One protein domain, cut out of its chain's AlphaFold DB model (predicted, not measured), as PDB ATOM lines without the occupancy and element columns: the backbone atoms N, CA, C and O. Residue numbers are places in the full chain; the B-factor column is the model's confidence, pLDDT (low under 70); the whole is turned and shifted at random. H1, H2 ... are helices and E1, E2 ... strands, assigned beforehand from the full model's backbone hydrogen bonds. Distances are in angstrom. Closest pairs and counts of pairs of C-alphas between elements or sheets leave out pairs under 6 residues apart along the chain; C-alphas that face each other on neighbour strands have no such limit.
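What this domain is: This is residues 3 to 91 of the 91 residues of an uncharacterized protein of Sphingomonas sp. Leaf38 (UniProt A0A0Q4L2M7). Helices H2, H3 and H4 run up and down by turns in a bundle, with a small sheet of E1 and E2 packed on H4 and short H1 at one end. The printed part has 89 residues, mostly helix, with two named strands and four named helices. It is compact, with radius of gyration of the C-alphas 12.3 A and spans of 37, 25 and 20 A.

Where its parts are: Along the chain come E1, residues 3 to 5, H1, 7 to 12, H2, 15 to 28, E2, 33 to 36, H3, 50 to 65, and H4, 71 to 90, 28.2 A long. C-alpha 3 is at (-15.630, 15.816, 10.127), C-alpha 90 at (-4.356, 21.002, 7.780).

How they stand to each other: The hub H4 and H3 form a hairpin, opposite ways at 9 degrees; their closest C-alphas, Glu 58 and Gly 84, are 5.0 A apart. Parallel E1 and E2, with H1 and H2 between, make a strand-helix-strand unit, its crossover right-handed; N 3 and O 33, 2.8 A, are within hydrogen-bond range, as is every helix O i to N i+4 pair.

The domain as a whole: The printed part has no cut; 23 residues have pLDDT under 70, among them residues 37 to 49, the long link from E2 to H3.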
ATOM      1  N   ILE A   3     -15.498  15.775   8.669       76.06
ATOM      2  CA  ILE A   3     -15.630  15.816  10.127       76.06
ATOM      3  C   ILE A   3     -16.316  14.531  10.573       76.06
ATOM      4  O   ILE A   3     -17.454  14.265  10.189       76.06
ATOM      5  N   LYS A   4     -15.615  13.736  11.381       76.69
ATOM      6  CA  LYS A   4     -16.142  12.470  11.887       76.69
ATOM      7  C   LYS A   4     -16.916  12.686  13.179       76.69
ATOM      8  O   LYS A   4     -16.388  13.272  14.117       76.69
ATOM      9  N   VAL A   5     -18.146  12.195  13.227       75.62
ATOM     10  CA  VAL A   5     -19.010  12.228  14.418       75.62
ATOM     11  C   VAL A   5     -19.460  10.818  14.775       75.62
ATOM     12  O   VAL A   5     -19.493   9.943  13.912       75.62
ATOM     13  N   ASN A   6     -19.816  10.582  16.040       78.31
ATOM     14  CA  ASN A   6     -20.282   9.265  16.464       78.31
ATOM     15  C   ASN A   6     -21.543   8.847  15.686       78.31
ATOM     16  O   ASN A   6     -22.503   9.610  15.569       78.31
ATOM     17  N   THR A   7     -21.543   7.617  15.172       74.06
ATOM     18  CA  THR A   7     -22.612   7.092  14.321       74.06
ATOM     19  C   THR A   7     -23.931   6.899  15.063       74.06
ATOM     20  O   THR A   7     -24.992   7.151  14.490       74.06
ATOM     21  N   GLN A   8     -23.898   6.449  16.321       74.56
ATOM     22  CA  GLN A   8     -25.109   6.285  17.127       74.56
ATOM     23  C   GLN A   8     -25.729   7.637  17.448       74.56
ATOM     24  O   GLN A   8     -26.932   7.807  17.252       74.56
ATOM     25  N   ASP A   9     -24.913   8.600  17.872       77.19
ATOM     26  CA  ASP A   9     -25.422   9.920  18.223       77.19
ATOM     27  C   ASP A   9     -25.930  10.666  16.986       77.19
ATOM     28  O   ASP A   9     -26.991  11.274  17.047       77.19
ATOM     29  N   TRP A  10     -25.247  10.557  15.839       78.50
ATOM     30  CA  TRP A  10     -25.687  11.165  14.579       78.50
ATOM     31  C   TRP A  10     -27.015  10.585  14.080       78.50
ATOM     32  O   TRP A  10     -27.904  11.336  13.685       78.50
ATOM     33  N   ASN A  11     -27.186   9.260  14.137       79.56
ATOM     34  CA  ASN A  11     -28.443   8.610  13.746       79.56
ATOM     35  C   ASN A  11     -29.585   8.843  14.745       79.56
ATOM     36  O   ASN A  11     -30.746   8.662  14.382       79.56
ATOM     37  N   ALA A  12     -29.279   9.235  15.984       79.38
ATOM     38  CA  ALA A  12     -30.282   9.630  16.966       79.38
ATOM     39  C   ALA A  12     -30.855  11.036  16.702       79.38
ATOM     40  O   ALA A  12     -31.898  11.378  17.258       79.38
ATOM     41  N   LEU A  13     -30.198  11.838  15.855       80.50
ATOM     42  CA  LEU A  13     -30.661  13.168  15.466       80.50
ATOM     43  C   LEU A  13     -31.728  13.114  14.380       80.50
ATOM     44  O   LEU A  13     -31.714  12.274  13.480       80.50
ATOM     45  N   THR A  14     -32.621  14.093  14.414       85.12
ATOM     46  CA  THR A  14     -33.561  14.346  13.327       85.12
ATOM     47  C   THR A  14     -32.845  14.928  12.106       85.12
ATOM     48  O   THR A  14     -31.806  15.580  12.210       85.12
ATOM     49  N   ALA A  15     -33.435  14.755  10.920       84.44
ATOM     50  CA  ALA A  15     -32.889  15.315   9.680       84.44
ATOM     51  C   ALA A  15     -32.716  16.847   9.741       84.44
ATOM     52  O   ALA A  15     -31.793  17.391   9.137       84.44
ATOM     53  N   SER A  16     -33.581  17.542  10.488       83.62
ATOM     54  CA  SER A  16     -33.464  18.981  10.733       83.62
ATOM     55  C   SER A  16     -32.204  19.312  11.529       83.62
ATOM     56  O   SER A  16     -31.426  20.149  11.087       83.62
ATOM     57  N   GLU A  17     -31.950  18.603  12.632       82.62
ATOM     58  CA  GLU A  17     -30.751  18.794  13.459       82.62
ATOM     59  C   GLU A  17     -29.474  18.446  12.687       82.62
ATOM     60  O   GLU A  17     -28.513  19.210  12.703       82.62
ATOM     61  N   GLN A  18     -29.473  17.341  11.936       81.38
ATOM     62  CA  GLN A  18     -28.342  16.956  11.084       81.38
ATOM     63  C   GLN A  18     -28.025  18.024  10.026       81.38
ATOM     64  O   GLN A  18     -26.857  18.335   9.775       81.38
ATOM     65  N   SER A  19     -29.061  18.604   9.413       84.88
ATOM     66  CA  SER A  19     -28.915  19.672   8.421       84.88
ATOM     67  C   SER A  19     -28.393  20.962   9.057       84.88
ATOM     68  O   SER A  19     -27.506  21.614   8.506       84.88
ATOM     69  N   GLU A  20     -28.870  21.301  10.258       84.69
ATOM     70  CA  GLU A  20     -28.423  22.478  11.005       84.69
ATOM     71  C   GLU A  20     -26.946  22.363  11.399       84.69
ATOM     72  O   GLU A  20     -26.163  23.275  11.135       84.69
ATOM     73  N   ILE A  21     -26.528  21.203  11.917       81.06
ATOM     74  CA  ILE A  21     -25.124  20.924  12.253       81.06
ATOM     75  C   ILE A  21     -24.247  20.972  11.000       81.06
ATOM     76  O   ILE A  21     -23.190  21.604  11.011       81.06
ATOM     77  N   SER A  22     -24.692  20.361   9.899       82.31
ATOM     78  CA  SER A  22     -23.958  20.385   8.625       82.31
ATOM     79  C   SER A  22     -23.812  21.805   8.072       82.31
ATOM     80  O   SER A  22     -22.760  22.148   7.533       82.31
ATOM     81  N   SER A  23     -24.838  22.644   8.239       82.88
ATOM     82  CA  SER A  23     -24.830  24.053   7.838       82.88
ATOM     83  C   SER A  23     -23.853  24.877   8.678       82.88
ATOM     84  O   SER A  23     -23.027  25.597   8.121       82.88
ATOM     85  N   ILE A  24     -23.869  24.712  10.009       82.75
ATOM     86  CA  ILE A  24     -22.917  25.371  10.918       82.75
ATOM     87  C   ILE A  24     -21.484  24.963  10.558       82.75
ATOM     88  O   ILE A  24     -20.616  25.825  10.422       82.75
ATOM     89  N   MET A  25     -21.234  23.666  10.355       80.69
ATOM     90  CA  MET A  25     -19.910  23.191   9.956       80.69
ATOM     91  C   MET A  25     -19.488  23.760   8.606       80.69
ATOM     92  O   MET A  25     -18.391  24.287   8.509       80.69
ATOM     93  N   SER A  26     -20.347  23.718   7.587       79.50
ATOM     94  CA  SER A  26     -20.014  24.226   6.248       79.50
ATOM     95  C   SER A  26     -19.773  25.740   6.233       79.50
ATOM     96  O   SER A  26     -18.970  26.223   5.443       79.50
ATOM     97  N   ALA A  27     -20.454  26.493   7.102       77.69
ATOM     98  CA  ALA A  27     -20.298  27.942   7.222       77.69
ATOM     99  C   ALA A  27     -18.980  28.356   7.900       77.69
ATOM    100  O   ALA A  27     -18.475  29.448   7.643       77.69
ATOM    101  N   HIS A  28     -18.436  27.507   8.775       76.31
ATOM    102  CA  HIS A  28     -17.213  27.790   9.535       76.31
ATOM    103  C   HIS A  28     -15.981  27.035   9.027       76.31
ATOM    104  O   HIS A  28     -14.852  27.471   9.249       76.31
ATOM    105  N   PHE A  29     -16.198  25.934   8.320       75.06
ATOM    106  CA  PHE A  29     -15.184  25.059   7.764       75.06
ATOM    107  C   PHE A  29     -15.543  24.805   6.295       75.06
ATOM    108  O   PHE A  29     -16.392  23.973   5.972       75.06
ATOM    109  N   ASP A  30     -14.925  25.575   5.399       69.75
ATOM    110  CA  ASP A  30     -15.279  25.596   3.977       69.75
ATOM    111  C   ASP A  30     -15.123  24.201   3.341       69.75
ATOM    112  O   ASP A  30     -14.078  23.546   3.440       69.75
ATOM    113  N   GLY A  31     -16.207  23.694   2.745       63.91
ATOM    114  CA  GLY A  31     -16.256  22.341   2.185       63.91
ATOM    115  C   GLY A  31     -16.184  21.217   3.228       63.91
ATOM    116  O   GLY A  31     -15.707  20.118   2.911       63.91
ATOM    117  N   ALA A  32     -16.592  21.471   4.476       66.19
ATOM    118  CA  ALA A  32     -16.720  20.437   5.493       66.19
ATOM    119  C   ALA A  32     -17.950  19.547   5.274       66.19
ATOM    120  O   ALA A  32     -19.073  20.024   5.159       66.19
ATOM    121  N   THR A  33     -17.738  18.236   5.264       70.44
ATOM    122  CA  THR A  33     -18.793  17.222   5.219       70.44
ATOM    123  C   THR A  33     -18.798  16.438   6.522       70.44
ATOM    124  O   THR A  33     -17.745  16.013   6.994       70.44
ATOM    125  N   ILE A  34     -19.977  16.248   7.115       74.69
ATOM    126  CA  ILE A  34     -20.132  15.372   8.277       74.69
ATOM    127  C   ILE A  34     -20.154  13.921   7.788       74.69
ATOM    128  O   ILE A  34     -20.930  13.579   6.897       74.69
ATOM    129  N   GLU A  35     -19.340  13.066   8.395       76.75
ATOM    130  CA  GLU A  35     -19.398  11.618   8.210       76.75
ATOM    131  C   GLU A  35     -19.578  10.947   9.570       76.75
ATOM    132  O   GLU A  35     -18.830  11.192  10.517       76.75
ATOM    133  N   ALA A  36     -20.591  10.095   9.674       71.38
ATOM    134  CA  ALA A  36     -20.797   9.263  10.845       71.38
ATOM    135  C   ALA A  36     -19.739   8.147  10.858       71.38
ATOM    136  O   ALA A  36     -19.760   7.267   9.997       71.38
ATOM    137  N   ALA A  37     -18.787   8.215  11.787       60.22
ATOM    138  CA  ALA A  37     -17.703   7.251  11.899       60.22
ATOM    139  C   ALA A  37     -17.241   7.090  13.356       60.22
ATOM    140  O   ALA A  37     -16.885   8.056  14.034       60.22
ATOM    141  N   ASP A  38     -17.175   5.839  13.809       49.22
ATOM    142  CA  ASP A  38     -16.646   5.433  15.111       49.22
ATOM    143  C   ASP A  38     -15.114   5.554  15.137       49.22
ATOM    144  O   ASP A  38     -14.380   4.583  14.965       49.22
ATOM    145  N   GLY A  39     -14.612   6.775  15.306       48.06
ATOM    146  CA  GLY A  39     -13.196   7.020  15.569       48.06
ATOM    147  C   GLY A  39     -12.610   8.161  14.752       48.06
ATOM    148  O   GLY A  39     -12.402   8.062  13.538       48.06
ATOM    149  N   GLY A  40     -12.265   9.238  15.453       39.81
ATOM    150  CA  GLY A  40     -11.480  10.334  14.909       39.81
ATOM    151  C   GLY A  40     -10.604  10.949  15.990       39.81
ATOM    152  O   GLY A  40     -11.033  11.855  16.686       39.81
ATOM    153  N   THR A  41      -9.374  10.462  16.131       34.78
ATOM    154  CA  THR A  41      -8.301  11.197  16.813       34.78
ATOM    155  C   THR A  41      -7.551  12.007  15.767       34.78
ATOM    156  O   THR A  41      -6.908  11.427  14.887       34.78
ATOM    157  N   ALA A  42      -7.645  13.330  15.840       41.38
ATOM    158  CA  ALA A  42      -6.776  14.232  15.099       41.38
ATOM    159  C   ALA A  42      -5.559  14.586  15.969       41.38
ATOM    160  O   ALA A  42      -5.657  14.683  17.191       41.38
ATOM    161  N   ILE A  43      -4.395  14.680  15.330       34.91
ATOM    162  CA  ILE A  43      -3.114  15.042  15.938       34.91
ATOM    163  C   ILE A  43      -2.785  16.431  15.387       34.91
ATOM    164  O   ILE A  43      -2.762  16.597  14.165       34.91
ATOM    165  N   ALA A  44      -2.564  17.416  16.258       37.94
ATOM    166  CA  ALA A  44      -2.253  18.790  15.867       37.94
ATOM    167  C   ALA A  44      -0.741  19.064  15.943       37.94
ATOM    168  O   ALA A  44      -0.125  18.842  16.988       37.94
ATOM    169  N   ASP A  45      -0.170  19.580  14.850       34.84
ATOM    170  CA  ASP A  45       1.162  20.196  14.802       34.84
ATOM    171  C   ASP A  45       1.031  21.735  14.854       34.84
ATOM    172  O   ASP A  45      -0.023  22.302  14.560       34.84
ATOM    173  N   VAL A  46       2.063  22.417  15.350       48.75
ATOM    174  CA  VAL A  46       1.982  23.761  15.946       48.75
ATOM    175  C   VAL A  46       2.425  24.838  14.947       48.75
ATOM    176  O   VAL A  46       3.614  24.978  14.672       48.75
ATOM    177  N   GLY A  47       1.493  25.686  14.480       41.25
ATOM    178  CA  GLY A  47       1.804  26.823  13.596       41.25
ATOM    179  C   GLY A  47       0.779  27.970  13.606       41.25
ATOM    180  O   GLY A  47      -0.435  27.758  13.570       41.25
ATOM    181  N   GLY A  48       1.279  29.209  13.704       61.62
ATOM    182  CA  GLY A  48       0.543  30.452  13.982       61.62
ATOM    183  C   GLY A  48      -0.502  30.903  12.948       61.62
ATOM    184  O   GLY A  48      -0.508  30.481  11.798       61.62
ATOM    185  N   PHE A  49      -1.397  31.793  13.400       58.25
ATOM    186  CA  PHE A  49      -2.563  32.389  12.709       58.25
ATOM    187  C   PHE A  49      -3.664  31.414  12.277       58.25
ATOM    188  O   PHE A  49      -4.834  31.613  12.592       58.25
ATOM    189  N   CYS A  50      -3.276  30.323  11.636       62.00
ATOM    190  CA  CYS A  50      -4.149  29.265  11.161       62.00
ATOM    191  C   CYS A  50      -4.827  28.554  12.351       62.00
ATOM    192  O   CYS A  50      -6.050  28.473  12.424       62.00
ATOM    193  N   THR A  51      -4.057  28.257  13.405       67.88
ATOM    194  CA  THR A  51      -4.587  27.786  14.696       67.88
ATOM    195  C   THR A  51      -5.593  28.755  15.330       67.88
ATOM    196  O   THR A  51      -6.581  28.319  15.914       67.88
ATOM    197  N   ILE A  52      -5.378  30.072  15.226       68.12
ATOM    198  CA  ILE A  52      -6.278  31.077  15.820       68.12
ATOM    199  C   ILE A  52      -7.607  31.105  15.065       68.12
ATOM    200  O   ILE A  52      -8.660  31.109  15.696       68.12
ATOM    201  N   LEU A  53      -7.564  31.059  13.730       69.06
ATOM    202  CA  LEU A  53      -8.760  30.969  12.893       69.06
ATOM    203  C   LEU A  53      -9.534  29.673  13.147       69.06
ATOM    204  O   LEU A  53     -10.746  29.727  13.320       69.06
ATOM    205  N   CYS A  54      -8.847  28.534  13.250       76.56
ATOM    206  CA  CYS A  54      -9.489  27.256  13.549       76.56
ATOM    207  C   CYS A  54     -10.115  27.238  14.954       76.56
ATOM    208  O   CYS A  54     -11.225  26.744  15.117       76.56
ATOM    209  N   ASN A  55      -9.455  27.827  15.961       77.31
ATOM    210  CA  ASN A  55     -10.035  27.983  17.302       77.31
ATOM    211  C   ASN A  55     -11.238  28.938  17.307       77.31
ATOM    212  O   ASN A  55     -12.212  28.694  18.014       77.31
ATOM    213  N   ALA A  56     -11.197  30.014  16.517       73.56
ATOM    214  CA  ALA A  56     -12.323  30.931  16.377       73.56
ATOM    215  C   ALA A  56     -13.512  30.264  15.665       73.56
ATOM    216  O   ALA A  56     -14.648  30.435  16.100       73.56
ATOM    217  N   ALA A  57     -13.255  29.475  14.620       73.19
ATOM    218  CA  ALA A  57     -14.260  28.680  13.919       73.19
ATOM    219  C   ALA A  57     -14.877  27.611  14.835       73.19
ATOM    220  O   ALA A  57     -16.098  27.488  14.888       73.19
ATOM    221  N   GLU A  58     -14.059  26.909  15.625       79.62
ATOM    222  CA  GLU A  58     -14.524  25.956  16.641       79.62
ATOM    223  C   GLU A  58     -15.402  26.641  17.696       79.62
ATOM    224  O   GLU A  58     -16.502  26.168  17.986       79.62
ATOM    225  N   ALA A  59     -14.965  27.778  18.243       76.25
ATOM    226  CA  ALA A  59     -15.727  28.521  19.243       76.25
ATOM    227  C   ALA A  59     -17.044  29.073  18.675       76.25
ATOM    228  O   ALA A  59     -18.079  28.998  19.338       76.25
ATOM    229  N   ALA A  60     -17.031  29.588  17.443       75.81
ATOM    230  CA  ALA A  60     -18.223  30.087  16.763       75.81
ATOM    231  C   ALA A  60     -19.223  28.961  16.474       75.81
ATOM    232  O   ALA A  60     -20.415  29.102  16.759       75.81
ATOM    233  N   ALA A  61     -18.734  27.818  15.995       75.56
ATOM    234  CA  ALA A  61     -19.552  26.639  15.780       75.56
ATOM    235  C   ALA A  61     -20.142  26.118  17.101       75.56
ATOM    236  O   ALA A  61     -21.348  25.925  17.187       75.56
ATOM    237  N   THR A  62     -19.338  26.007  18.162       81.06
ATOM    238  CA  THR A  62     -19.779  25.601  19.513       81.06
ATOM    239  C   THR A  62     -20.836  26.558  20.085       81.06
ATOM    240  O   THR A  62     -21.816  26.131  20.700       81.06
ATOM    241  N   ALA A  63     -20.689  27.865  19.852       81.00
ATOM    242  CA  ALA A  63     -21.678  28.861  20.256       81.00
ATOM    243  C   ALA A  63     -23.006  28.687  19.499       81.00
ATOM    244  O   ALA A  63     -24.074  28.779  20.104       81.00
ATOM    245  N   LEU A  64     -22.962  28.373  18.201       78.38
ATOM    246  CA  LEU A  64     -24.159  28.041  17.423       78.38
ATOM    247  C   LEU A  64     -24.778  26.706  17.853       78.38
ATOM    248  O   LEU A  64     -26.002  26.607  17.914       78.38
ATOM    249  N   CYS A  65     -23.965  25.730  18.263       79.81
ATOM    250  CA  CYS A  65     -24.436  24.464  18.824       79.81
ATOM    251  C   CYS A  65     -25.276  24.645  20.093       79.81
ATOM    252  O   CYS A  65     -26.129  23.814  20.383       79.81
ATOM    253  N   SER A  66     -25.086  25.747  20.823       78.75
ATOM    254  CA  SER A  66     -25.876  26.082  22.016       78.75
ATOM    255  C   SER A  66     -27.344  26.415  21.703       78.75
ATOM    256  O   SER A  66     -28.150  26.534  22.622       78.75
ATOM    257  N   LYS A  67     -27.701  26.589  20.421       80.25
ATOM    258  CA  LYS A  67     -29.100  26.696  19.976       80.25
ATOM    259  C   LYS A  67     -29.799  25.342  19.889       80.25
ATOM    260  O   LYS A  67     -31.026  25.300  19.940       80.25
ATOM    261  N   LEU A  68     -29.033  24.260  19.761       80.00
ATOM    262  CA  LEU A  68     -29.551  22.902  19.824       80.00
ATOM    263  C   LEU A  68     -29.666  22.467  21.289       80.00
ATOM    264  O   LEU A  68     -29.015  23.023  22.172       80.00
ATOM    265  N   SER A  69     -30.508  21.472  21.558       78.62
ATOM    266  CA  SER A  69     -30.724  20.952  22.912       78.62
ATOM    267  C   SER A  69     -30.667  19.425  22.925       78.62
ATOM    268  O   SER A  69     -30.954  18.774  21.924       78.62
ATOM    269  N   GLY A  70     -30.240  18.845  24.049       80.50
ATOM    270  CA  GLY A  70     -30.074  17.393  24.184       80.50
ATOM    271  C   GLY A  70     -28.862  16.850  23.417       80.50
ATOM    272  O   GLY A  70     -27.806  17.482  23.370       80.50
ATOM    273  N   THR A  71     -29.006  15.667  22.819       80.00
ATOM    274  CA  THR A  71     -27.929  14.962  22.101       80.00
ATOM    275  C   THR A  71     -27.406  15.758  20.901       80.00
ATOM    276  O   THR A  71     -26.210  15.750  20.623       80.00
ATOM    277  N   ALA A  72     -28.269  16.536  20.242       76.62
ATOM    278  CA  ALA A  72     -27.907  17.391  19.111       76.62
ATOM    279  C   ALA A  72     -26.841  18.429  19.457       76.62
ATOM    280  O   ALA A  72     -25.917  18.661  18.678       76.62
ATOM    281  N   GLN A  73     -26.921  18.997  20.661       83.19
ATOM    282  CA  GLN A  73     -25.903  19.909  21.158       83.19
ATOM    283  C   GLN A  73     -24.558  19.191  21.312       83.19
ATOM    284  O   GLN A  73     -23.548  19.694  20.830       83.19
ATOM    285  N   GLN A  74     -24.532  18.009  21.938       80.56
ATOM    286  CA  GLN A  74     -23.291  17.245  22.123       80.56
ATOM    287  C   GLN A  74     -22.642  16.881  20.788       80.56
ATOM    288  O   GLN A  74     -21.451  17.119  20.605       80.56
ATOM    289  N   VAL A  75     -23.427  16.375  19.839       79.00
ATOM    290  CA  VAL A  75     -22.934  16.001  18.508       79.00
ATOM    291  C   VAL A  75     -22.393  17.207  17.756       79.00
ATOM    292  O   VAL A  75     -21.326  17.130  17.154       79.00
ATOM    293  N   CYS A  76     -23.093  18.336  17.828       80.56
ATOM    294  CA  CYS A  76     -22.655  19.571  17.200       80.56
ATOM    295  C   CYS A  76     -21.326  20.066  17.791       80.56
ATOM    296  O   CYS A  76     -20.423  20.438  17.043       80.56
ATOM    297  N   VAL A  77     -21.166  20.027  19.118       83.69
ATOM    298  CA  VAL A  77     -19.917  20.432  19.783       83.69
ATOM    299  C   VAL A  77     -18.768  19.483  19.434       83.69
ATOM    300  O   VAL A  77     -17.673  19.948  19.132       83.69
ATOM    301  N   ILE A  78     -19.011  18.170  19.401       82.75
ATOM    302  CA  ILE A  78     -18.013  17.181  18.965       82.75
ATOM    303  C   ILE A  78     -17.616  17.424  17.504       82.75
ATOM    304  O   ILE A  78     -16.433  17.363  17.173       82.75
ATOM    305  N   ALA A  79     -18.581  17.740  16.636       78.25
ATOM    306  CA  ALA A  79     -18.319  18.093  15.246       78.25
ATOM    307  C   ALA A  79     -17.475  19.370  15.142       78.25
ATOM    308  O   ALA A  79     -16.500  19.394  14.395       78.25
ATOM    309  N   ALA A  80     -17.797  20.402  15.928       80.12
ATOM    310  CA  ALA A  80     -17.051  21.657  15.979       80.12
ATOM    311  C   ALA A  80     -15.602  21.439  16.429       80.12
ATOM    312  O   ALA A  80     -14.684  21.919  15.768       80.12
ATOM    313  N   GLN A  81     -15.396  20.677  17.506       81.00
ATOM    314  CA  GLN A  81     -14.071  20.321  18.015       81.00
ATOM    315  C   GLN A  81     -13.287  19.510  16.990       81.00
ATOM    316  O   GLN A  81     -12.162  19.858  16.655       81.00
ATOM    317  N   THR A  82     -13.906  18.477  16.417       80.50
ATOM    318  CA  THR A  82     -13.276  17.637  15.392       80.50
ATOM    319  C   THR A  82     -12.933  18.448  14.141       80.50
ATOM    320  O   THR A  82     -11.866  18.260  13.561       80.50
ATOM    321  N   GLY A  83     -13.803  19.376  13.732       75.06
ATOM    322  CA  GLY A  83     -13.566  20.315  12.639       75.06
ATOM    323  C   GLY A  83     -12.430  21.290  12.932       75.06
ATOM    324  O   GLY A  83     -11.578  21.498  12.070       75.06
ATOM    325  N   GLY A  84     -12.366  21.822  14.155       75.88
ATOM    326  CA  GLY A  84     -11.280  22.672  14.643       75.88
ATOM    327  C   GLY A  84      -9.937  21.948  14.656       75.88
ATOM    328  O   GLY A  84      -8.940  22.486  14.175       75.88
ATOM    329  N   ASP A  85      -9.920  20.703  15.119       77.12
ATOM    330  CA  ASP A  85      -8.737  19.845  15.143       77.12
ATOM    331  C   ASP A  85      -8.276  19.453  13.732       77.12
ATOM    332  O   ASP A  85      -7.095  19.556  13.404       77.12
ATOM    333  N   LEU A  86      -9.213  19.110  12.841       74.12
ATOM    334  CA  LEU A  86      -8.926  18.889  11.422       74.12
ATOM    335  C   LEU A  86      -8.379  20.147  10.754       74.12
ATOM    336  O   LEU A  86      -7.408  20.052  10.009       74.12
ATOM    337  N   CYS A  87      -8.982  21.302  11.023       72.56
ATOM    338  CA  CYS A  87      -8.530  22.595  10.527       72.56
ATOM    339  C   CYS A  87      -7.092  22.866  10.994       72.56
ATOM    340  O   CYS A  87      -6.238  23.147  10.160       72.56
ATOM    341  N   ARG A  88      -6.788  22.663  12.286       74.62
ATOM    342  CA  ARG A  88      -5.421  22.778  12.821       74.62
ATOM    343  C   ARG A  88      -4.454  21.770  12.203       74.62
ATOM    344  O   ARG A  88      -3.325  22.138  11.945       74.62
ATOM    345  N   SER A  89      -4.889  20.536  11.942       69.88
ATOM    346  CA  SER A  89      -4.054  19.485  11.326       69.88
ATOM    347  C   SER A  89      -3.781  19.690   9.828       69.88
ATOM    348  O   SER A  89      -3.035  18.919   9.222       69.88
ATOM    349  N   ARG A  90      -4.502  20.626   9.196       66.50
ATOM    350  CA  ARG A  90      -4.356  21.002   7.780       66.50
ATOM    351  C   ARG A  90      -3.718  22.376   7.604       66.50
ATOM    352  O   ARG A  90      -3.455  22.759   6.463       66.50
ATOM    353  N   CYS A  91      -3.487  23.077   8.709       62.88
ATOM    354  CA  CYS A  91      -2.356  23.974   8.842       62.88
ATOM    355  C   CYS A  91      -1.075  23.113   8.960       62.88
ATOM    356  O   CYS A  91      -0.023  23.634   8.551       62.88
TER     357      CYS A  91